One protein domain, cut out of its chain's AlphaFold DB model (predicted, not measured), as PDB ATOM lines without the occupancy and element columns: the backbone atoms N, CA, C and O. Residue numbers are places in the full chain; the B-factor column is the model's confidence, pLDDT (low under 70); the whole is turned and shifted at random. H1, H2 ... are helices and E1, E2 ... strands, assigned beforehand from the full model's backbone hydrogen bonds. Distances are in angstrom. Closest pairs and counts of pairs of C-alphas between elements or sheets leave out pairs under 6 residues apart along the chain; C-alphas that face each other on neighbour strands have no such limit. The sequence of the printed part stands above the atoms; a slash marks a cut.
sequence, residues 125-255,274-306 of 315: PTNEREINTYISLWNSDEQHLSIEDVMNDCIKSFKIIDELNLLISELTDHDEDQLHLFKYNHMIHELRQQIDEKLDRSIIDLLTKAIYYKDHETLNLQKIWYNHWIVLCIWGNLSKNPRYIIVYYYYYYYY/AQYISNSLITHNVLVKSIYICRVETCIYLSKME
ATOM      1  N   PRO A 125      -9.688  22.604  -6.877       86.94
ATOM      2  CA  PRO A 125      -8.544  22.066  -6.135       86.94
ATOM      3  C   PRO A 125      -7.286  21.873  -6.986       86.94
ATOM      4  O   PRO A 125      -6.180  21.839  -6.449       86.94
ATOM      5  N   THR A 126      -7.417  21.795  -8.313       85.69
ATOM      6  CA  THR A 126      -6.267  21.782  -9.226       85.69
ATOM      7  C   THR A 126      -5.624  23.173  -9.347       85.69
ATOM      8  O   THR A 126      -4.446  23.278  -9.696       85.69
ATOM      9  N   ASN A 127      -6.358  24.250  -9.037       87.06
ATOM     10  CA  ASN A 127      -5.861  25.623  -9.073       87.06
ATOM     11  C   ASN A 127      -5.526  26.137  -7.665       87.06
ATOM     12  O   ASN A 127      -6.357  26.708  -6.961       87.06
ATOM     13  N   GLU A 128      -4.253  26.024  -7.299       87.88
ATOM     14  CA  GLU A 128      -3.720  26.470  -6.006       87.88
ATOM     15  C   GLU A 128      -4.074  27.930  -5.667       87.88
ATOM     16  O   GLU A 128      -4.353  28.262  -4.517       87.88
ATOM     17  N   ARG A 129      -4.132  28.828  -6.663       89.88
ATOM     18  CA  ARG A 129      -4.471  30.240  -6.410       89.88
ATOM     19  C   ARG A 129      -5.911  30.410  -5.951       89.88
ATOM     20  O   ARG A 129      -6.173  31.272  -5.115       89.88
ATOM     21  N   GLU A 130      -6.832  29.625  -6.499       90.69
ATOM     22  CA  GLU A 130      -8.238  29.672  -6.096       90.69
ATOM     23  C   GLU A 130      -8.399  29.168  -4.664       90.69
ATOM     24  O   GLU A 130      -9.073  29.820  -3.870       90.69
ATOM     25  N   ILE A 131      -7.707  28.083  -4.307       91.69
ATOM     26  CA  ILE A 131      -7.689  27.544  -2.941       91.69
ATOM     27  C   ILE A 131      -7.104  28.562  -1.961       91.69
ATOM     28  O   ILE A 131      -7.749  28.896  -0.972       91.69
ATOM     29  N   ASN A 132      -5.945  29.146  -2.266       90.88
ATOM     30  CA  ASN A 132      -5.322  30.161  -1.411       90.88
ATOM     31  C   ASN A 132      -6.201  31.408  -1.251       90.88
ATOM     32  O   ASN A 132      -6.260  32.007  -0.172       90.88
ATOM     33  N   THR A 133      -6.911  31.795  -2.312       92.75
ATOM     34  CA  THR A 133      -7.865  32.908  -2.264       92.75
ATOM     35  C   THR A 133      -9.061  32.551  -1.387       92.75
ATOM     36  O   THR A 133      -9.426  33.343  -0.524       92.75
ATOM     37  N   TYR A 134      -9.627  31.353  -1.545       92.94
ATOM     38  CA  TYR A 134     -10.714  30.846  -0.707       92.94
ATOM     39  C   TYR A 134     -10.323  30.832   0.779       92.94
ATOM     40  O   TYR A 134     -11.027  31.411   1.605       92.94
ATOM     41  N   ILE A 135      -9.152  30.272   1.097       90.06
ATOM     42  CA  ILE A 135      -8.550  30.252   2.437       90.06
ATOM     43  C   ILE A 135      -8.452  31.685   2.992       90.06
ATOM     44  O   ILE A 135      -8.932  31.974   4.092       90.06
ATOM     45  N   SER A 136      -7.883  32.616   2.226       91.44
ATOM     46  CA  SER A 136      -7.684  34.007   2.655       91.44
ATOM     47  C   SER A 136      -8.996  34.768   2.869       91.44
ATOM     48  O   SER A 136      -9.115  35.527   3.835       91.44
ATOM     49  N   LEU A 137      -9.981  34.566   1.988       91.44
ATOM     50  CA  LEU A 137     -11.310  35.165   2.109       91.44
ATOM     51  C   LEU A 137     -12.013  34.656   3.363       91.44
ATOM     52  O   LEU A 137     -12.490  35.466   4.152       91.44
ATOM     53  N   TRP A 138     -11.993  33.343   3.604       89.50
ATOM     54  CA  TRP A 138     -12.616  32.776   4.796       89.50
ATOM     55  C   TRP A 138     -11.951  33.281   6.075       89.50
ATOM     56  O   TRP A 138     -12.641  33.637   7.025       89.50
ATOM     57  N   ASN A 139     -10.621  33.402   6.103       86.75
ATOM     58  CA  ASN A 139      -9.901  33.962   7.251       86.75
ATOM     59  C   ASN A 139     -10.283  35.416   7.548       86.75
ATOM     60  O   ASN A 139     -10.369  35.783   8.720       86.75
ATOM     61  N   SER A 140     -10.504  36.206   6.497       86.75
ATOM     62  CA  SER A 140     -10.848  37.630   6.581       86.75
ATOM     63  C   SER A 140     -12.328  37.863   6.903       86.75
ATOM     64  O   SER A 140     -12.706  38.966   7.293       86.75
ATOM     65  N   ASP A 141     -13.168  36.841   6.741       84.00
ATOM     66  CA  ASP A 141     -14.578  36.895   7.096       84.00
ATOM     67  C   ASP A 141     -14.770  36.768   8.616       84.00
ATOM     68  O   ASP A 141     -14.622  35.693   9.214       84.00
ATOM     69  N   GLU A 142     -15.071  37.905   9.242       77.00
ATOM     70  CA  GLU A 142     -15.402  38.028  10.665       77.00
ATOM     71  C   GLU A 142     -16.918  38.036  10.927       77.00
ATOM     72  O   GLU A 142     -17.336  38.072  12.083       77.00
ATOM     73  N   GLN A 143     -17.759  38.019   9.887       74.81
ATOM     74  CA  GLN A 143     -19.214  38.114  10.048       74.81
ATOM     75  C   GLN A 143     -19.837  36.750  10.379       74.81
ATOM     76  O   GLN A 143     -20.784  36.675  11.164       74.81
ATOM     77  N   HIS A 144     -19.256  35.667   9.859       74.06
ATOM     78  CA  HIS A 144     -19.698  34.287  10.075       74.06
ATOM     79  C   HIS A 144     -19.033  33.646  11.309       74.06
ATOM     80  O   HIS A 144     -18.184  32.763  11.201       74.06
ATOM     81  N   LEU A 145     -19.397  34.116  12.508       79.44
ATOM     82  CA  LEU A 145     -18.858  33.600  13.781       79.44
ATOM     83  C   LEU A 145     -19.783  32.614  14.503       79.44
ATOM     84  O   LEU A 145     -19.348  31.966  15.459       79.44
ATOM     85  N   SER A 146     -21.048  32.493  14.092       87.56
ATOM     86  CA  SER A 146     -21.952  31.538  14.730       87.56
ATOM     87  C   SER A 146     -21.534  30.100  14.400       87.56
ATOM     88  O   SER A 146     -21.025  29.819  13.315       87.56
ATOM     89  N   ILE A 147     -21.764  29.166  15.328       87.88
ATOM     90  CA  ILE A 147     -21.444  27.747  15.101       87.88
ATOM     91  C   ILE A 147     -22.199  27.201  13.882       87.88
ATOM     92  O   ILE A 147     -21.662  26.376  13.152       87.88
ATOM     93  N   GLU A 148     -23.426  27.659  13.635       89.94
ATOM     94  CA  GLU A 148     -24.231  27.214  12.491       89.94
ATOM     95  C   GLU A 148     -23.626  27.673  11.160       89.94
ATOM     96  O   GLU A 148     -23.508  26.869  10.234       89.94
ATOM     97  N   ASP A 149     -23.174  28.926  11.087       91.00
ATOM     98  CA  ASP A 149     -22.488  29.459   9.909       91.00
ATOM     99  C   ASP A 149     -21.175  28.717   9.654       91.00
ATOM    100  O   ASP A 149     -20.948  28.206   8.556       91.00
ATOM    101  N   VAL A 150     -20.354  28.564  10.698       90.62
ATOM    102  CA  VAL A 150     -19.072  27.861  10.595       90.62
ATOM    103  C   VAL A 150     -19.276  26.406  10.181       90.62
ATOM    104  O   VAL A 150     -18.567  25.925   9.306       90.62
ATOM    105  N   MET A 151     -20.278  25.706  10.720       88.38
ATOM    106  CA  MET A 151     -20.584  24.329  10.317       88.38
ATOM    107  C   MET A 151     -20.967  24.220   8.834       88.38
ATOM    108  O   MET A 151     -20.611  23.228   8.190       88.38
ATOM    109  N   ASN A 152     -21.658  25.221   8.280       90.00
ATOM    110  CA  ASN A 152     -21.988  25.281   6.854       90.00
ATOM    111  C   ASN A 152     -20.760  25.554   5.979       90.00
ATOM    112  O   ASN A 152     -20.617  24.950   4.913       90.00
ATOM    113  N   ASP A 153     -19.853  26.418   6.424       90.44
ATOM    114  CA  ASP A 153     -18.609  26.671   5.700       90.44
ATOM    115  C   ASP A 153     -17.650  25.483   5.776       90.44
ATOM    116  O   ASP A 153     -17.084  25.093   4.755       90.44
ATOM    117  N   CYS A 154     -17.569  24.802   6.923       89.31
ATOM    118  CA  CYS A 154     -16.806  23.565   7.058       89.31
ATOM    119  C   CYS A 154     -17.252  22.510   6.038       89.31
ATOM    120  O   CYS A 154     -16.404  21.836   5.463       89.31
ATOM    121  N   ILE A 155     -18.557  22.379   5.759       89.75
ATOM    122  CA  ILE A 155     -19.065  21.460   4.722       89.75
ATOM    123  C   ILE A 155     -18.438  21.768   3.356       89.75
ATOM    124  O   ILE A 155     -18.061  20.847   2.631       89.75
ATOM    125  N   LYS A 156     -18.318  23.049   2.991       90.62
ATOM    126  CA  LYS A 156     -17.688  23.464   1.729       90.62
ATOM    127  C   LYS A 156     -16.217  23.052   1.709       90.62
ATOM    128  O   LYS A 156     -15.774  22.442   0.741       90.62
ATOM    129  N   SER A 157     -15.490  23.306   2.794       91.62
ATOM    130  CA  SER A 157     -14.075  22.943   2.909       91.62
ATOM    131  C   SER A 157     -13.846  21.432   2.886       91.62
ATOM    132  O   SER A 157     -12.908  20.970   2.243       91.62
ATOM    133  N   PHE A 158     -14.719  20.639   3.517       90.00
ATOM    134  CA  PHE A 158     -14.630  19.179   3.449       90.00
ATOM    135  C   PHE A 158     -14.858  18.640   2.045       90.00
ATOM    136  O   PHE A 158     -14.137  17.737   1.645       90.00
ATOM    137  N   LYS A 159     -15.773  19.222   1.262       89.94
ATOM    138  CA  LYS A 159     -15.944  18.831  -0.146       89.94
ATOM    139  C   LYS A 159     -14.667  19.042  -0.960       89.94
ATOM    140  O   LYS A 159     -14.315  18.182  -1.756       89.94
ATOM    141  N   ILE A 160     -13.962  20.151  -0.727       91.62
ATOM    142  CA  ILE A 160     -12.670  20.424  -1.375       91.62
ATOM    143  C   ILE A 160     -11.622  19.393  -0.930       91.62
ATOM    144  O   ILE A 160     -10.868  18.883  -1.753       91.62
ATOM    145  N   ILE A 161     -11.584  19.051   0.363       90.25
ATOM    146  CA  ILE A 161     -10.687  18.011   0.892       90.25
ATOM    147  C   ILE A 161     -10.992  16.647   0.258       90.25
ATOM    148  O   ILE A 161     -10.061  15.934  -0.110       90.25
ATOM    149  N   ASP A 162     -12.264  16.272   0.128       88.69
ATOM    150  CA  ASP A 162     -12.678  15.006  -0.482       88.69
ATOM    151  C   ASP A 162     -12.249  14.938  -1.956       88.69
ATOM    152  O   ASP A 162     -11.724  13.919  -2.402       88.69
ATOM    153  N   GLU A 163     -12.375  16.044  -2.690       88.81
ATOM    154  CA  GLU A 163     -11.917  16.145  -4.074       88.81
ATOM    155  C   GLU A 163     -10.386  16.092  -4.202       88.81
ATOM    156  O   GLU A 163      -9.863  15.383  -5.058       88.81
ATOM    157  N   LEU A 164      -9.649  16.757  -3.305       90.06
ATOM    158  CA  LEU A 164      -8.188  16.645  -3.238       90.06
ATOM    159  C   LEU A 164      -7.740  15.204  -2.952       90.06
ATOM    160  O   LEU A 164      -6.770  14.741  -3.544       90.06
ATOM    161  N   ASN A 165      -8.443  14.475  -2.077       88.19
ATOM    162  CA  ASN A 165      -8.145  13.063  -1.817       88.19
ATOM    163  C   ASN A 165      -8.416  12.181  -3.042       88.19
ATOM    164  O   ASN A 165      -7.662  11.240  -3.284       88.19
ATOM    165  N   LEU A 166      -9.466  12.482  -3.814       86.19
ATOM    166  CA  LEU A 166      -9.751  11.784  -5.066       86.19
ATOM    167  C   LEU A 166      -8.623  12.011  -6.080       86.19
ATOM    168  O   LEU A 166      -8.076  11.035  -6.584       86.19
ATOM    169  N   LEU A 167      -8.183  13.259  -6.266       86.25
ATOM    170  CA  LEU A 167      -7.038  13.580  -7.127       86.25
ATOM    171  C   LEU A 167      -5.761  12.863  -6.674       86.25
ATOM    172  O   LEU A 167      -5.045  12.311  -7.499       86.25
ATOM    173  N   ILE A 168      -5.491  12.811  -5.364       87.38
ATOM    174  CA  ILE A 168      -4.355  12.055  -4.812       87.38
ATOM    175  C   ILE A 168      -4.460  10.561  -5.146       87.38
ATOM    176  O   ILE A 168      -3.444   9.937  -5.441       87.38
ATOM    177  N   SER A 169      -5.661   9.980  -5.100       83.31
ATOM    178  CA  SER A 169      -5.863   8.555  -5.391       83.31
ATOM    179  C   SER A 169      -5.639   8.182  -6.860       83.31
ATOM    180  O   SER A 169      -5.405   7.013  -7.156       83.31
ATOM    181  N   GLU A 170      -5.694   9.167  -7.758       82.38
ATOM    182  CA  GLU A 170      -5.462   9.012  -9.198       82.38
ATOM    183  C   GLU A 170      -3.987   9.205  -9.589       82.38
ATOM    184  O   GLU A 170      -3.593   8.836 -10.697       82.38
ATOM    185  N   LEU A 171      -3.156   9.752  -8.692       83.12
ATOM    186  CA  LEU A 171      -1.727   9.939  -8.941       83.12
ATOM    187  C   LEU A 171      -1.006   8.590  -9.076       83.12
ATOM    188  O   LEU A 171      -1.244   7.653  -8.312       83.12
ATOM    189  N   THR A 172      -0.088   8.508 -10.039       76.56
ATOM    190  CA  THR A 172       0.795   7.348 -10.228       76.56
ATOM    191  C   THR A 172       2.156   7.617  -9.564       76.56
ATOM    192  O   THR A 172       2.410   8.691  -9.037       76.56
ATOM    193  N   ASP A 173       3.058   6.639  -9.519       74.75
ATOM    194  CA  ASP A 173       4.344   6.745  -8.809       74.75
ATOM    195  C   ASP A 173       5.450   7.470  -9.626       74.75
ATOM    196  O   ASP A 173       6.630   7.130  -9.534       74.75
ATOM    197  N   HIS A 174       5.088   8.445 -10.473       78.06
ATOM    198  CA  HIS A 174       6.050   9.220 -11.275       78.06
ATOM    199  C   HIS A 174       6.596  10.438 -10.511       78.06
ATOM    200  O   HIS A 174       5.952  10.973  -9.613       78.06
ATOM    201  N   ASP A 175       7.771  10.942 -10.903       75.56
ATOM    202  CA  ASP A 175       8.407  12.095 -10.239       75.56
ATOM    203  C   ASP A 175       7.537  13.372 -10.259       75.56
ATOM    204  O   ASP A 175       7.534  14.140  -9.296       75.56
ATOM    205  N   GLU A 176       6.772  13.606 -11.334       75.06
ATOM    206  CA  GLU A 176       5.837  14.740 -11.424       75.06
ATOM    207  C   GLU A 176       4.657  14.576 -10.453       75.06
ATOM    208  O   GLU A 176       4.268  15.532  -9.772       75.06
ATOM    209  N   ASP A 177       4.159  13.350 -10.304       82.81
ATOM    210  CA  ASP A 177       3.068  13.005  -9.395       82.81
ATOM    211  C   ASP A 177       3.474  13.203  -7.926       82.81
ATOM    212  O   ASP A 177       2.662  13.644  -7.115       82.81
ATOM    213  N   GLN A 178       4.751  13.001  -7.577       83.56
ATOM    214  CA  GLN A 178       5.260  13.273  -6.224       83.56
ATOM    215  C   GLN A 178       5.170  14.760  -5.850       83.56
ATOM    216  O   GLN A 178       4.843  15.107  -4.708       83.56
ATOM    217  N   LEU A 179       5.413  15.665  -6.805       87.19
ATOM    218  CA  LEU A 179       5.246  17.102  -6.576       87.19
ATOM    219  C   LEU A 179       3.768  17.460  -6.373       87.19
ATOM    220  O   LEU A 179       3.447  18.261  -5.492       87.19
ATOM    221  N   HIS A 180       2.871  16.871  -7.168       86.81
ATOM    222  CA  HIS A 180       1.426  17.046  -7.016       86.81
ATOM    223  C   HIS A 180       0.922  16.496  -5.679       86.81
ATOM    224  O   HIS A 180       0.197  17.192  -4.969       86.81
ATOM    225  N   LEU A 181       1.388  15.313  -5.277       88.81
ATOM    226  CA  LEU A 181       1.072  14.687  -3.999       88.81
ATOM    227  C   LEU A 181       1.444  15.593  -2.823       88.81
ATOM    228  O   LEU A 181       0.628  15.805  -1.923       88.81
ATOM    229  N   PHE A 182       2.657  16.152  -2.822       88.88
ATOM    230  CA  PHE A 182       3.087  17.077  -1.772       88.88
ATOM    231  C   PHE A 182       2.190  18.322  -1.714       88.88
ATOM    232  O   PHE A 182       1.732  18.706  -0.637       88.88
ATOM    233  N   LYS A 183       1.885  18.919  -2.872       90.19
ATOM    234  CA  LYS A 183       1.027  20.110  -2.971       90.19
ATOM    235  C   LYS A 183      -0.397  19.851  -2.478       90.19
ATOM    236  O   LYS A 183      -0.912  20.627  -1.677       90.19
ATOM    237  N   TYR A 184      -1.030  18.765  -2.917       91.38
ATOM    238  CA  TYR A 184      -2.393  18.427  -2.499       91.38
ATOM    239  C   TYR A 184      -2.467  18.136  -1.001       91.38
ATOM    240  O   TYR A 184      -3.357  18.649  -0.324       91.38
ATOM    241  N   ASN A 185      -1.491  17.411  -0.450       89.75
ATOM    242  CA  ASN A 185      -1.416  17.188   0.993       89.75
ATOM    243  C   ASN A 185      -1.219  18.488   1.784       89.75
ATOM    244  O   ASN A 185      -1.829  18.649   2.842       89.75
ATOM    245  N   HIS A 186      -0.413  19.425   1.276       90.69
ATOM    246  CA  HIS A 186      -0.250  20.743   1.891       90.69
ATOM    247  C   HIS A 186      -1.576  21.514   1.934       90.69
ATOM    248  O   HIS A 186      -1.986  21.963   3.001       90.69
ATOM    249  N   MET A 187      -2.298  21.588   0.811       91.25
ATOM    250  CA  MET A 187      -3.600  22.266   0.759       91.25
ATOM    251  C   MET A 187      -4.639  21.609   1.679       91.25
ATOM    252  O   MET A 187      -5.376  22.305   2.377       91.25
ATOM    253  N   ILE A 188      -4.675  20.270   1.749       89.88
ATOM    254  CA  ILE A 188      -5.530  19.548   2.709       89.88
ATOM    255  C   ILE A 188      -5.186  19.950   4.145       89.88
ATOM    256  O   ILE A 188      -6.086  20.145   4.965       89.88
ATOM    257  N   HIS A 189      -3.895  20.046   4.471       89.31
ATOM    258  CA  HIS A 189      -3.450  20.450   5.798       89.31
ATOM    259  C   HIS A 189      -3.912  21.874   6.135       89.31
ATOM    260  O   HIS A 189      -4.486  22.081   7.204       89.31
ATOM    261  N   GLU A 190      -3.729  22.831   5.225       91.25
ATOM    262  CA  GLU A 190      -4.168  24.219   5.422       91.25
ATOM    263  C   GLU A 190      -5.683  24.320   5.618       91.25
ATOM    264  O   GLU A 190      -6.135  24.930   6.587       91.25
ATOM    265  N   LEU A 191      -6.478  23.648   4.778       91.25
ATOM    266  CA  LEU A 191      -7.938  23.619   4.920       91.25
ATOM    267  C   LEU A 191      -8.370  23.027   6.268       91.25
ATOM    268  O   LEU A 191      -9.267  23.557   6.922       91.25
ATOM    269  N   ARG A 192      -7.723  21.948   6.723       88.19
ATOM    270  CA  ARG A 192      -8.011  21.348   8.038       88.19
ATOM    271  C   ARG A 192      -7.675  22.294   9.182       88.19
ATOM    272  O   ARG A 192      -8.465  22.400  10.115       88.19
ATOM    273  N   GLN A 193      -6.536  22.975   9.102       87.81
ATOM    274  CA  GLN A 193      -6.140  23.953  10.105       87.81
ATOM    275  C   GLN A 193      -7.155  25.101  10.180       87.81
ATOM    276  O   GLN A 193      -7.568  25.480  11.272       87.81
ATOM    277  N   GLN A 194      -7.620  25.604   9.037       89.62
ATOM    278  CA  GLN A 194      -8.650  26.641   9.012       89.62
ATOM    279  C   GLN A 194      -9.971  26.199   9.635       89.62
ATOM    280  O   GLN A 194     -10.566  26.958  10.397       89.62
ATOM    281  N   ILE A 195     -10.421  24.979   9.328       89.50
ATOM    282  CA  ILE A 195     -11.629  24.399   9.923       89.50
ATOM    283  C   ILE A 195     -11.504  24.382  11.449       89.50
ATOM    284  O   ILE A 195     -12.408  24.855  12.136       89.50
ATOM    285  N   ASP A 196     -10.379  23.882  11.972       86.06
ATOM    286  CA  ASP A 196     -10.133  23.842  13.416       86.06
ATOM    287  C   ASP A 196     -10.160  25.257  14.020       86.06
ATOM    288  O   ASP A 196     -10.871  25.503  14.992       86.06
ATOM    289  N   GLU A 197      -9.441  26.212  13.421       87.75
ATOM    290  CA  GLU A 197      -9.370  27.589  13.919       87.75
ATOM    291  C   GLU A 197     -10.738  28.285  13.925       87.75
ATOM    292  O   GLU A 197     -11.069  29.003  14.873       87.75
ATOM    293  N   LYS A 198     -11.550  28.086  12.883       89.12
ATOM    294  CA  LYS A 198     -12.893  28.674  12.790       89.12
ATOM    295  C   LYS A 198     -13.856  28.041  13.786       89.12
ATOM    296  O   LYS A 198     -14.595  28.770  14.453       89.12
ATOM    297  N   LEU A 199     -13.812  26.718  13.946       87.25
ATOM    298  CA  LEU A 199     -14.602  26.025  14.960       87.25
ATOM    299  C   LEU A 199     -14.222  26.498  16.360       87.25
ATOM    300  O   LEU A 199     -15.106  26.914  17.107       87.25
ATOM    301  N   ASP A 200     -12.933  26.541  16.693       85.25
ATOM    302  CA  ASP A 200     -12.466  26.995  18.002       85.25
ATOM    303  C   ASP A 200     -12.917  28.439  18.292       85.25
ATOM    304  O   ASP A 200     -13.438  28.719  19.376       85.25
ATOM    305  N   ARG A 201     -12.823  29.357  17.316       86.25
ATOM    306  CA  ARG A 201     -13.332  30.735  17.467       86.25
ATOM    307  C   ARG A 201     -14.844  30.781  17.702       86.25
ATOM    308  O   ARG A 201     -15.288  31.494  18.601       86.25
ATOM    309  N   SER A 202     -15.627  30.012  16.944       88.50
ATOM    310  CA  SER A 202     -17.090  29.962  17.108       88.50
ATOM    311  C   SER A 202     -17.512  29.379  18.459       88.50
ATOM    312  O   SER A 202     -18.456  29.855  19.091       88.50
ATOM    313  N   ILE A 203     -16.763  28.388  18.954       84.88
ATOM    314  CA  ILE A 203     -16.965  27.805  20.277       84.88
ATOM    315  C   ILE A 203     -16.665  28.850  21.354       84.88
ATOM    316  O   ILE A 203     -17.463  29.016  22.274       84.88
ATOM    317  N   ILE A 204     -15.558  29.591  21.241       84.12
ATOM    318  CA  ILE A 204     -15.216  30.665  22.187       84.12
ATOM    319  C   ILE A 204     -16.305  31.749  22.209       84.12
ATOM    320  O   ILE A 204     -16.712  32.179  23.294       84.12
ATOM    321  N   ASP A 205     -16.820  32.165  21.047       85.75
ATOM    322  CA  ASP A 205     -17.922  33.133  20.966       85.75
ATOM    323  C   ASP A 205     -19.196  32.606  21.650       85.75
ATOM    324  O   ASP A 205     -19.791  33.299  22.486       85.75
ATOM    325  N   LEU A 206     -19.570  31.345  21.388       85.94
ATOM    326  CA  LEU A 206     -20.706  30.701  22.047       85.94
ATOM    327  C   LEU A 206     -20.519  30.651  23.568       85.94
ATOM    328  O   LEU A 206     -21.442  31.000  24.305       85.94
ATOM    329  N   LEU A 207     -19.348  30.227  24.048       83.00
ATOM    330  CA  LEU A 207     -19.064  30.110  25.480       83.00
ATOM    331  C   LEU A 207     -19.095  31.470  26.181       83.00
ATOM    332  O   LEU A 207     -19.610  31.578  27.292       83.00
ATOM    333  N   THR A 208     -18.621  32.524  25.516       82.44
ATOM    334  CA  THR A 208     -18.704  33.901  26.028       82.44
ATOM    335  C   THR A 208     -20.163  34.337  26.207       82.44
ATOM    336  O   THR A 208     -20.496  35.079  27.132       82.44
ATOM    337  N   LYS A 209     -21.063  33.815  25.368       83.69
ATOM    338  CA  LYS A 209     -22.513  34.054  25.408       83.69
ATOM    339  C   LYS A 209     -23.294  32.926  26.101       83.69
ATOM    340  O   LYS A 209     -24.524  32.941  26.076       83.69
ATOM    341  N   ALA A 210     -22.627  31.974  26.765       81.25
ATOM    342  CA  ALA A 210     -23.246  30.758  27.309       81.25
ATOM    343  C   ALA A 210     -24.399  31.031  28.283       81.25
ATOM    344  O   ALA A 210     -25.369  30.278  28.326       81.25
ATOM    345  N   ILE A 211     -24.325  32.133  29.037       77.88
ATOM    346  CA  ILE A 211     -25.352  32.533  30.009       77.88
ATOM    347  C   ILE A 211     -26.709  32.777  29.331       77.88
ATOM    348  O   ILE A 211     -27.736  32.525  29.955       77.88
ATOM    349  N   TYR A 212     -26.717  33.229  28.073       82.94
ATOM    350  CA  TYR A 212     -27.939  33.461  27.297       82.94
ATOM    351  C   TYR A 212     -28.527  32.177  26.707       82.94
ATOM    352  O   TYR A 212     -29.706  32.142  26.376       82.94
ATOM    353  N   TYR A 213     -27.714  31.129  26.571       80.38
ATOM    354  CA  TYR A 213     -28.111  29.852  25.975       80.38
ATOM    355  C   TYR A 213     -28.418  28.765  27.005       80.38
ATOM    356  O   TYR A 213     -28.721  27.635  26.622       80.38
ATOM    357  N   LYS A 214     -28.305  29.080  28.298       80.56
ATOM    358  CA  LYS A 214     -28.599  28.137  29.375       80.56
ATOM    359  C   LYS A 214     -30.097  27.912  29.507       80.56
ATOM    360  O   LYS A 214     -30.884  28.846  29.369       80.56
ATOM    361  N   ASP A 215     -30.464  26.695  29.870       82.12
ATOM    362  CA  ASP A 215     -31.819  26.382  30.283       82.12
ATOM    363  C   ASP A 215     -32.146  27.081  31.617       82.12
ATOM    364  O   ASP A 215     -31.349  27.082  32.563       82.12
ATOM    365  N   HIS A 216     -33.315  27.716  31.681       78.81
ATOM    366  CA  HIS A 216     -33.774  28.465  32.847       78.81
ATOM    367  C   HIS A 216     -34.103  27.559  34.038       78.81
ATOM    368  O   HIS A 216     -33.967  28.011  35.176       78.81
ATOM    369  N   GLU A 217     -34.502  26.308  33.792       79.00
ATOM    370  CA  GLU A 217     -34.881  25.366  34.850       79.00
ATOM    371  C   GLU A 217     -33.667  24.611  35.397       79.00
ATOM    372  O   GLU A 217     -33.410  24.623  36.602       79.00
ATOM    373  N   THR A 218     -32.883  23.986  34.514       78.00
ATOM    374  CA  THR A 218     -31.742  23.149  34.924       78.00
ATOM    375  C   THR A 218     -30.446  23.929  35.136       78.00
ATOM    376  O   THR A 218     -29.513  23.410  35.748       78.00
ATOM    377  N   LEU A 219     -30.368  25.175  34.647       78.94
ATOM    378  CA  LEU A 219     -29.144  25.987  34.600       78.94
ATOM    379  C   LEU A 219     -27.992  25.318  33.830       78.94
ATOM    380  O   LEU A 219     -26.831  25.702  33.997       78.94
ATOM    381  N   ASN A 220     -28.302  24.344  32.974       78.62
ATOM    382  CA  ASN A 220     -27.336  23.679  32.113       78.62
ATOM    383  C   ASN A 220     -27.371  24.281  30.701       78.62
ATOM    384  O   ASN A 220     -28.408  24.708  30.199       78.62
ATOM    385  N   LEU A 221     -26.216  24.310  30.050       79.88
ATOM    386  CA  LEU A 221     -26.054  24.527  28.622       79.88
ATOM    387  C   LEU A 221     -25.917  23.157  27.964       79.88
ATOM    388  O   LEU A 221     -24.985  22.426  28.287       79.88
ATOM    389  N   GLN A 222     -26.799  22.823  27.030       82.62
ATOM    390  CA  GLN A 222     -26.683  21.613  26.221       82.62
ATOM    391  C   GLN A 222     -27.052  21.938  24.779       82.62
ATOM    392  O   GLN A 222     -28.181  22.337  24.498       82.62
ATOM    393  N   LYS A 223     -26.094  21.783  23.864       82.06
ATOM    394  CA  LYS A 223     -26.320  21.943  22.425       82.06
ATOM    395  C   LYS A 223     -25.513  20.928  21.630       82.06
ATOM    396  O   LYS A 223     -24.391  20.582  21.999       82.06
ATOM    397  N   ILE A 224     -26.110  20.466  20.538       81.56
ATOM    398  CA  ILE A 224     -25.510  19.510  19.613       81.56
ATOM    399  C   ILE A 224     -25.691  20.061  18.203       81.56
ATOM    400  O   ILE A 224     -26.811  20.363  17.795       81.56
ATOM    401  N   TRP A 225     -24.591  20.149  17.467       84.62
ATOM    402  CA  TRP A 225     -24.567  20.425  16.038       84.62
ATOM    403  C   TRP A 225     -23.933  19.241  15.335       84.62
ATOM    404  O   TRP A 225     -22.954  18.672  15.812       84.62
ATOM    405  N   TYR A 226     -24.480  18.856  14.193       82.44
ATOM    406  CA  TYR A 226     -23.926  17.757  13.423       82.44
ATOM    407  C   TYR A 226     -24.160  17.967  11.935       82.44
ATOM    408  O   TYR A 226     -25.151  18.554  11.510       82.44
ATOM    409  N   ASN A 227     -23.234  17.449  11.144       80.81
ATOM    410  CA  ASN A 227     -23.373  17.264   9.713       80.81
ATOM    411  C   ASN A 227     -22.744  15.910   9.333       80.81
ATOM    412  O   ASN A 227     -22.478  15.069  10.192       80.81
ATOM    413  N   HIS A 228     -22.546  15.672   8.039       78.50
ATOM    414  CA  HIS A 228     -21.978  14.416   7.555       78.50
ATOM    415  C   HIS A 228     -20.516  14.181   7.987       78.50
ATOM    416  O   HIS A 228     -20.101  13.033   8.106       78.50
ATOM    417  N   TRP A 229     -19.755  15.249   8.240       78.25
ATOM    418  CA  TRP A 229     -18.319  15.203   8.535       78.25
ATOM    419  C   TRP A 229     -17.981  15.519   9.999       78.25
ATOM    420  O   TRP A 229     -16.997  14.997  10.511       78.25
ATOM    421  N   ILE A 230     -18.769  16.348  10.688       79.50
ATOM    422  CA  ILE A 230     -18.506  16.819  12.055       79.50
ATOM    423  C   ILE A 230     -19.720  16.584  12.950       79.50
ATOM    424  O   ILE A 230     -20.854  16.865  12.565       79.50
ATOM    425  N   VAL A 231     -19.456  16.177  14.192       79.12
ATOM    426  CA  VAL A 231     -20.397  16.303  15.315       79.12
ATOM    427  C   VAL A 231     -19.744  17.147  16.399       79.12
ATOM    428  O   VAL A 231     -18.655  16.804  16.847       79.12
ATOM    429  N   LEU A 232     -20.410  18.217  16.829       80.44
ATOM    430  CA  LEU A 232     -20.012  19.095  17.925       80.44
ATOM    431  C   LEU A 232     -21.068  19.051  19.030       80.44
ATOM    432  O   LEU A 232     -22.211  19.462  18.836       80.44
ATOM    433  N   CYS A 233     -20.658  18.598  20.209       79.56
ATOM    434  CA  CYS A 233     -21.477  18.527  21.407       79.56
ATOM    435  C   CYS A 233     -20.890  19.439  22.486       79.56
ATOM    436  O   CYS A 233     -19.715  19.331  22.845       79.56
ATOM    437  N   ILE A 234     -21.726  20.315  23.038       78.19
ATOM    438  CA  ILE A 234     -21.370  21.181  24.159       78.19
ATOM    439  C   ILE A 234     -22.341  20.906  25.292       78.19
ATOM    440  O   ILE A 234     -23.553  21.056  25.135       78.19
ATOM    441  N   TRP A 235     -21.786  20.537  26.439       80.50
ATOM    442  CA  TRP A 235     -22.513  20.419  27.688       80.50
ATOM    443  C   TRP A 235     -21.825  21.262  28.755       80.50
ATOM    444  O   TRP A 235     -20.601  21.281  28.849       80.50
ATOM    445  N   GLY A 236     -22.575  21.960  29.594       73.94
ATOM    446  CA  GLY A 236     -21.987  22.643  30.731       73.94
ATOM    447  C   GLY A 236     -22.988  22.980  31.810       73.94
ATOM    448  O   GLY A 236     -24.086  23.438  31.530       73.94
ATOM    449  N   ASN A 237     -22.591  22.798  33.060       77.44
ATOM    450  CA  ASN A 237     -23.374  23.228  34.205       77.44
ATOM    451  C   ASN A 237     -22.946  24.648  34.579       77.44
ATOM    452  O   ASN A 237     -21.779  24.865  34.904       77.44
ATOM    453  N   LEU A 238     -23.869  25.612  34.528       75.06
ATOM    454  CA  LEU A 238     -23.602  27.026  34.822       75.06
ATOM    455  C   LEU A 238     -23.972  27.419  36.267       75.06
ATOM    456  O   LEU A 238     -23.944  28.601  36.616       75.06
ATOM    457  N   SER A 239     -24.325  26.461  37.129       70.62
ATOM    458  CA  SER A 239     -24.690  26.719  38.526       70.62
ATOM    459  C   SER A 239     -23.452  26.854  39.415       70.62
ATOM    460  O   SER A 239     -22.627  25.951  39.439       70.62
ATOM    461  N   LYS A 240     -23.346  27.969  40.159       59.84
ATOM    462  CA  LYS A 240     -22.353  28.349  41.202       59.84
ATOM    463  C   LYS A 240     -20.841  28.191  40.891       59.84
ATOM    464  O   LYS A 240     -20.081  29.021  41.359       59.84
ATOM    465  N   ASN A 241     -20.416  27.201  40.107       63.44
ATOM    466  CA  ASN A 241     -19.079  26.894  39.611       63.44
ATOM    467  C   ASN A 241     -19.203  26.391  38.162       63.44
ATOM    468  O   ASN A 241     -19.377  25.183  37.965       63.44
ATOM    469  N   PRO A 242     -19.131  27.275  37.154       61.72
ATOM    470  CA  PRO A 242     -19.404  26.867  35.791       61.72
ATOM    471  C   PRO A 242     -18.363  25.856  35.301       61.72
ATOM    472  O   PRO A 242     -17.156  26.068  35.451       61.72
ATOM    473  N   ARG A 243     -18.837  24.742  34.745       66.56
ATOM    474  CA  ARG A 243     -18.010  23.687  34.147       66.56
ATOM    475  C   ARG A 243     -18.565  23.359  32.779       66.56
ATOM    476  O   ARG A 243     -19.767  23.145  32.662       66.56
ATOM    477  N   TYR A 244     -17.689  23.258  31.789       64.69
ATOM    478  CA  TYR A 244     -18.055  22.879  30.427       64.69
ATOM    479  C   TYR A 244     -17.270  21.640  30.012       64.69
ATOM    480  O   TYR A 244     -16.091  21.502  30.348       64.69
ATOM    481  N   ILE A 245     -17.943  20.761  29.284       63.16
ATOM    482  CA  ILE A 245     -17.395  19.622  28.570       63.16
ATOM    483  C   ILE A 245     -17.754  19.845  27.106       63.16
ATOM    484  O   ILE A 245     -18.929  19.919  26.739       63.16
ATOM    485  N   ILE A 246     -16.726  19.976  26.278       61.25
ATOM    486  CA  ILE A 246     -16.881  20.131  24.836       61.25
ATOM    487  C   ILE A 246     -16.234  18.934  24.182       61.25
ATOM    488  O   ILE A 246     -15.078  18.606  24.467       61.25
ATOM    489  N   VAL A 247     -17.006  18.288  23.323       61.34
ATOM    490  CA  VAL A 247     -16.590  17.099  22.600       61.34
ATOM    491  C   VAL A 247     -16.969  17.297  21.147       61.34
ATOM    492  O   VAL A 247     -18.135  17.544  20.842       61.34
ATOM    493  N   TYR A 248     -16.005  17.164  20.244       65.06
ATOM    494  CA  TYR A 248     -16.305  17.061  18.825       65.06
ATOM    495  C   TYR A 248     -15.449  16.011  18.134       65.06
ATOM    496  O   TYR A 248     -14.327  15.710  18.552       65.06
ATOM    497  N   TYR A 249     -16.013  15.452  17.068       63.88
ATOM    498  CA  TYR A 249     -15.420  14.379  16.282       63.88
ATOM    499  C   TYR A 249     -15.487  14.704  14.798       63.88
ATOM    500  O   TYR A 249     -16.474  15.272  14.327       63.88
ATOM    501  N   TYR A 250     -14.456  14.272  14.078       60.53
ATOM    502  CA  TYR A 250     -14.428  14.256  12.622       60.53
ATOM    503  C   TYR A 250     -14.677  12.832  12.129       60.53
ATOM    504  O   TYR A 250     -13.962  11.903  12.516       60.53
ATOM    505  N   TYR A 251     -15.641  12.659  11.233       57.12
ATOM    506  CA  TYR A 251     -15.751  11.459  10.416       57.12
ATOM    507  C   TYR A 251     -14.754  11.578   9.264       57.12
ATOM    508  O   TYR A 251     -15.088  12.017   8.166       57.12
ATOM    509  N   TYR A 252     -13.498  11.211   9.512       46.38
ATOM    510  CA  TYR A 252     -12.586  10.933   8.410       46.38
ATOM    511  C   TYR A 252     -12.947   9.554   7.863       46.38
ATOM    512  O   TYR A 252     -12.816   8.560   8.576       46.38
ATOM    513  N   TYR A 253     -13.420   9.489   6.617       37.59
ATOM    514  CA  TYR A 253     -13.620   8.232   5.900       37.59
ATOM    515  C   TYR A 253     -12.272   7.544   5.641       37.59
ATOM    516  O   TYR A 253     -11.751   7.538   4.535       37.59
ATOM    517  N   TYR A 254     -11.706   6.920   6.665       33.28
ATOM    518  CA  TYR A 254     -10.945   5.697   6.478       33.28
ATOM    519  C   TYR A 254     -11.950   4.575   6.652       33.28
ATOM    520  O   TYR A 254     -12.439   4.424   7.764       33.28
ATOM    521  N   TYR A 255     -12.305   3.874   5.563       28.19
ATOM    522  CA  TYR A 255     -13.112   2.640   5.525       28.19
ATOM    523  C   TYR A 255     -13.495   2.108   6.921       28.19
ATOM    524  O   TYR A 255     -12.808   1.251   7.474       28.19
ATOM    525  N   ALA A 274     -21.080  10.845  29.911       37.19
ATOM    526  CA  ALA A 274     -19.721  10.899  30.470       37.19
ATOM    527  C   ALA A 274     -19.121   9.496  30.723       37.19
ATOM    528  O   ALA A 274     -17.928   9.272  30.518       37.19
ATOM    529  N   GLN A 275     -19.962   8.535  31.112       35.44
ATOM    530  CA  GLN A 275     -19.591   7.133  31.337       35.44
ATOM    531  C   GLN A 275     -19.491   6.340  30.021       35.44
ATOM    532  O   GLN A 275     -18.677   5.429  29.895       35.44
ATOM    533  N   TYR A 276     -20.280   6.708  29.011       39.88
ATOM    534  CA  TYR A 276     -20.222   6.138  27.667       39.88
ATOM    535  C   TYR A 276     -18.992   6.624  26.895       39.88
ATOM    536  O   TYR A 276     -18.367   5.843  26.182       39.88
ATOM    537  N   ILE A 277     -18.581   7.880  27.087       39.06
ATOM    538  CA  ILE A 277     -17.308   8.404  26.580       39.06
ATOM    539  C   ILE A 277     -16.150   7.603  27.191       39.06
ATOM    540  O   ILE A 277     -15.311   7.120  26.438       39.06
ATOM    541  N   SER A 278     -16.139   7.348  28.510       36.22
ATOM    542  CA  SER A 278     -15.061   6.550  29.127       36.22
ATOM    543  C   SER A 278     -15.031   5.090  28.663       36.22
ATOM    544  O   SER A 278     -13.956   4.503  28.601       36.22
ATOM    545  N   ASN A 279     -16.188   4.502  28.336       32.69
ATOM    546  CA  ASN A 279     -16.290   3.092  27.946       32.69
ATOM    547  C   ASN A 279     -16.146   2.851  26.429       32.69
ATOM    548  O   ASN A 279     -15.583   1.833  26.039       32.69
ATOM    549  N   SER A 280     -16.601   3.768  25.565       37.78
ATOM    550  CA  SER A 280     -16.484   3.638  24.098       37.78
ATOM    551  C   SER A 280     -15.109   4.047  23.555       37.78
ATOM    552  O   SER A 280     -14.689   3.521  22.524       37.78
ATOM    553  N   LEU A 281     -14.359   4.880  24.296       37.69
ATOM    554  CA  LEU A 281     -12.934   5.173  24.060       37.69
ATOM    555  C   LEU A 281     -12.042   3.914  24.084       37.69
ATOM    556  O   LEU A 281     -10.906   3.965  23.623       37.69
ATOM    557  N   ILE A 282     -12.540   2.792  24.618       32.69
ATOM    558  CA  ILE A 282     -11.797   1.532  24.760       32.69
ATOM    559  C   ILE A 282     -12.084   0.558  23.598       32.69
ATOM    560  O   ILE A 282     -11.292  -0.354  23.369       32.69
ATOM    561  N   THR A 283     -13.172   0.730  22.833       28.92
ATOM    562  CA  THR A 283     -13.648  -0.319  21.903       28.92
ATOM    563  C   THR A 283     -13.730   0.072  20.429       28.92
ATOM    564  O   THR A 283     -13.791  -0.828  19.590       28.92
ATOM    565  N   HIS A 284     -13.696   1.357  20.067       34.22
ATOM    566  CA  HIS A 284     -13.792   1.780  18.665       34.22
ATOM    567  C   HIS A 284     -12.732   2.826  18.314       34.22
ATOM    568  O   HIS A 284     -12.508   3.760  19.079       34.22
ATOM    569  N   ASN A 285     -12.099   2.669  17.142       32.03
ATOM    570  CA  ASN A 285     -11.112   3.585  16.550       32.03
ATOM    571  C   ASN A 285     -11.755   4.935  16.163       32.03
ATOM    572  O   ASN A 285     -11.808   5.308  14.995       32.03
ATOM    573  N   VAL A 286     -12.286   5.659  17.145       36.41
ATOM    574  CA  VAL A 286     -12.778   7.026  17.008       36.41
ATOM    575  C   VAL A 286     -11.614   7.953  17.342       36.41
ATOM    576  O   VAL A 286     -11.131   7.982  18.473       36.41
ATOM    577  N   LEU A 287     -11.149   8.715  16.353       34.34
ATOM    578  CA  LEU A 287     -10.143   9.757  16.557       34.34
ATOM    579  C   LEU A 287     -10.792  10.940  17.289       34.34
ATOM    580  O   LEU A 287     -11.392  11.830  16.687       34.34
ATOM    581  N   VAL A 288     -10.697  10.928  18.619       38.72
ATOM    582  CA  VAL A 288     -11.076  12.056  19.475       38.72
ATOM    583  C   VAL A 288      -9.963  13.092  19.386       38.72
ATOM    584  O   VAL A 288      -8.885  12.888  19.944       38.72
ATOM    585  N   LYS A 289     -10.184  14.181  18.643       38.53
ATOM    586  CA  LYS A 289      -9.120  15.166  18.396       38.53
ATOM    587  C   LYS A 289      -8.855  16.059  19.613       38.53
ATOM    588  O   LYS A 289      -7.694  16.331  19.899       38.53
ATOM    589  N   SER A 290      -9.905  16.457  20.342       39.84
ATOM    590  CA  SER A 290      -9.790  17.326  21.522       39.84
ATOM    591  C   SER A 290     -10.958  17.127  22.498       39.84
ATOM    592  O   SER A 290     -12.118  17.141  22.092       39.84
ATOM    593  N   ILE A 291     -10.656  17.000  23.794       40.22
ATOM    594  CA  ILE A 291     -11.620  17.176  24.893       40.22
ATOM    595  C   ILE A 291     -11.183  18.419  25.662       40.22
ATOM    596  O   ILE A 291     -10.070  18.452  26.187       40.22
ATOM    597  N   TYR A 292     -12.049  19.428  25.743       41.16
ATOM    598  CA  TYR A 292     -11.777  20.636  26.524       41.16
ATOM    599  C   TYR A 292     -12.552  20.597  27.844       41.16
ATOM    600  O   TYR A 292     -13.783  20.545  27.849       41.16
ATOM    601  N   ILE A 293     -11.824  20.641  28.965       35.38
ATOM    602  CA  ILE A 293     -12.378  20.779  30.319       35.38
ATOM    603  C   ILE A 293     -11.905  22.126  30.864       35.38
ATOM    604  O   ILE A 293     -10.711  22.318  31.087       35.38
ATOM    605  N   CYS A 294     -12.828  23.065  31.080       33.72
ATOM    606  CA  CYS A 294     -12.491  24.406  31.567       33.72
ATOM    607  C   CYS A 294     -13.132  24.698  32.936       33.72
ATOM    608  O   CYS A 294     -14.316  24.427  33.151       33.72
ATOM    609  N   ARG A 295     -12.336  25.267  33.855       27.50
ATOM    610  CA  ARG A 295     -12.756  25.825  35.153       27.50
ATOM    611  C   ARG A 295     -12.658  27.354  35.068       27.50
ATOM    612  O   ARG A 295     -11.604  27.884  34.731       27.50
ATOM    613  N   VAL A 296     -13.750  28.050  35.384       32.12
ATOM    614  CA  VAL A 296     -13.929  29.489  35.088       32.12
ATOM    615  C   VAL A 296     -13.002  30.450  35.845       32.12
ATOM    616  O   VAL A 296     -12.837  31.582  35.407       32.12
ATOM    617  N   GLU A 297     -12.313  30.031  36.908       25.98
ATOM    618  CA  GLU A 297     -11.367  30.926  37.606       25.98
ATOM    619  C   GLU A 297     -10.100  31.248  36.787       25.98
ATOM    620  O   GLU A 297      -9.375  32.184  37.109       25.98
ATOM    621  N   THR A 298      -9.866  30.542  35.678       27.16
ATOM    622  CA  THR A 298      -8.748  30.780  34.755       27.16
ATOM    623  C   THR A 298      -9.208  30.644  33.306       27.16
ATOM    624  O   THR A 298      -8.874  29.679  32.618       27.16
ATOM    625  N   CYS A 299      -9.957  31.624  32.797       28.92
ATOM    626  CA  CYS A 299      -9.966  31.858  31.353       28.92
ATOM    627  C   CYS A 299      -8.552  32.301  30.949       28.92
ATOM    628  O   CYS A 299      -8.216  33.452  31.189       28.92
ATOM    629  N   ILE A 300      -7.729  31.372  30.436       25.73
ATOM    630  CA  ILE A 300      -6.610  31.588  29.482       25.73
ATOM    631  C   ILE A 300      -5.961  30.254  29.029       25.73
ATOM    632  O   ILE A 300      -5.299  30.248  28.000       25.73
ATOM    633  N   TYR A 301      -6.187  29.095  29.668       26.66
ATOM    634  CA  TYR A 301      -5.582  27.828  29.204       26.66
ATOM    635  C   TYR A 301      -6.614  26.781  28.758       26.66
ATOM    636  O   TYR A 301      -7.075  25.959  29.548       26.66
ATOM    637  N   LEU A 302      -6.928  26.777  27.457       30.72
ATOM    638  CA  LEU A 302      -7.466  25.600  26.769       30.72
ATOM    639  C   LEU A 302      -6.339  24.561  26.696       30.72
ATOM    640  O   LEU A 302      -5.392  24.711  25.927       30.72
ATOM    641  N   SER A 303      -6.389  23.531  27.537       28.23
ATOM    642  CA  SER A 303      -5.426  22.428  27.469       28.23
ATOM    643  C   SER A 303      -5.910  21.398  26.449       28.23
ATOM    644  O   SER A 303      -6.932  20.745  26.634       28.23
ATOM    645  N   LYS A 304      -5.167  21.272  25.347       31.27
ATOM    646  CA  LYS A 304      -5.340  20.223  24.340       31.27
ATOM    647  C   LYS A 304      -4.916  18.885  24.958       31.27
ATOM    648  O   LYS A 304      -3.731  18.673  25.208       31.27
ATOM    649  N   MET A 305      -5.866  17.998  25.247       29.17
ATOM    650  CA  MET A 305      -5.554  16.611  25.604       29.17
ATOM    651  C   MET A 305      -5.406  15.785  24.325       29.17
ATOM    652  O   MET A 305      -6.400  15.399  23.717       29.17
ATOM    653  N   GLU A 306      -4.165  15.497  23.926       25.92
ATOM    654  CA  GLU A 306      -3.891  14.424  22.966       25.92
ATOM    655  C   GLU A 306      -4.185  13.081  23.647       25.92
ATOM    656  O   GLU A 306      -3.559  12.715  24.650       25.92
TER     657      GLU A 306
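This is residues 125 to 255 and 274 to 306 of the 315 residues of the protein "Casc1_N domain-containing protein" of Schistosoma curassoni (UniProt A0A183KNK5). A long helical hairpin, H2 and H3, packs with one end on a face of a four-stranded sheet, E1 to E4, while its other end runs on well past the sheet; H1 packs beside H3. H4 sits on the sheet where H3 ends, residues 278 to 285 stick out, and the last residues, 296 to 306, fold back beside E4. The printed part has 164 residues, with five named helices and four strands in the order H1 H2 H3 H4 E1 E2 E3 H5 E4; the sheet runs E1 E2 E3 E4, antiparallel throughout, and the class is mixed. It is only just loose, close to compact, with a radius of gyration of the C-alphas of 18.6 A, and only just elongated, spanning 62 by 41 by 26 A.

Start at H1, residues 128 to 140, which touches H3, residues 175 to 208, with the C-alphas of Ile 135 and Leu 191 closest at 7.1 A; they run the same way at a shallow tilt of 11 degrees, and H3 does this with residues 187 to 194 alone. H2, residues 147 to 170, forms a helical hairpin with H3: they touch, closest at the C-alphas of Ile 147 and Ser 202, 5.3 A, and run opposite ways at 12 degrees, a shallow tilt. Look next at E1, residues 220 to 226, E2, 230 to 237, and E3, 243 to 250, a meander, each strand the antiparallel neighbour of the one before; N 221 and O 236 are 2.7 A apart, N 245 and O 235 2.7 A. E4, residues 288 to 295, is E3's antiparallel neighbour, with N 246 and O 292 at 3.4 A. H2 and H3 are on one face of this sheet, two layers; H3 lies over E2 and E3 at a height of 11.3 A. H4, residues 210 to 213, is on the same face as H3, and its closest C-alphas to E1 are Tyr 213 and Leu 221, 6.3 A. H5, residues 274 to 280, is not on the sheet and touches no helix. Every O i to N i+4 pair is within hydrogen-bond range in H1 and H5; H2 has 19 of 20 and H3 29 of 30, and H4 is too short for such a pair.

Find C-alpha 128 at (-3.720, 26.470, -6.006), where H1 begins. H2 is 34.6 A long; H3 runs 50.3 A from C-alpha 175 at (8.407, 12.095, -10.239). E1 to E4 measure 19.9, 23.6, 23.8 and 20.9 A; E4 ends at C-alpha 295, (-12.756, 25.825, 35.153).

The C-alphas farthest apart, Asp 175 and Glu 217, are 63.9 A apart. Residues 256 to 273 are not printed, and C-alphas 255 and 274 are 27.1 A apart across this cut. Of the links printed whole, none is long. Mean pLDDT of the printed part is 71.8; residues 240 to 255 and 274 to 306 are under 70.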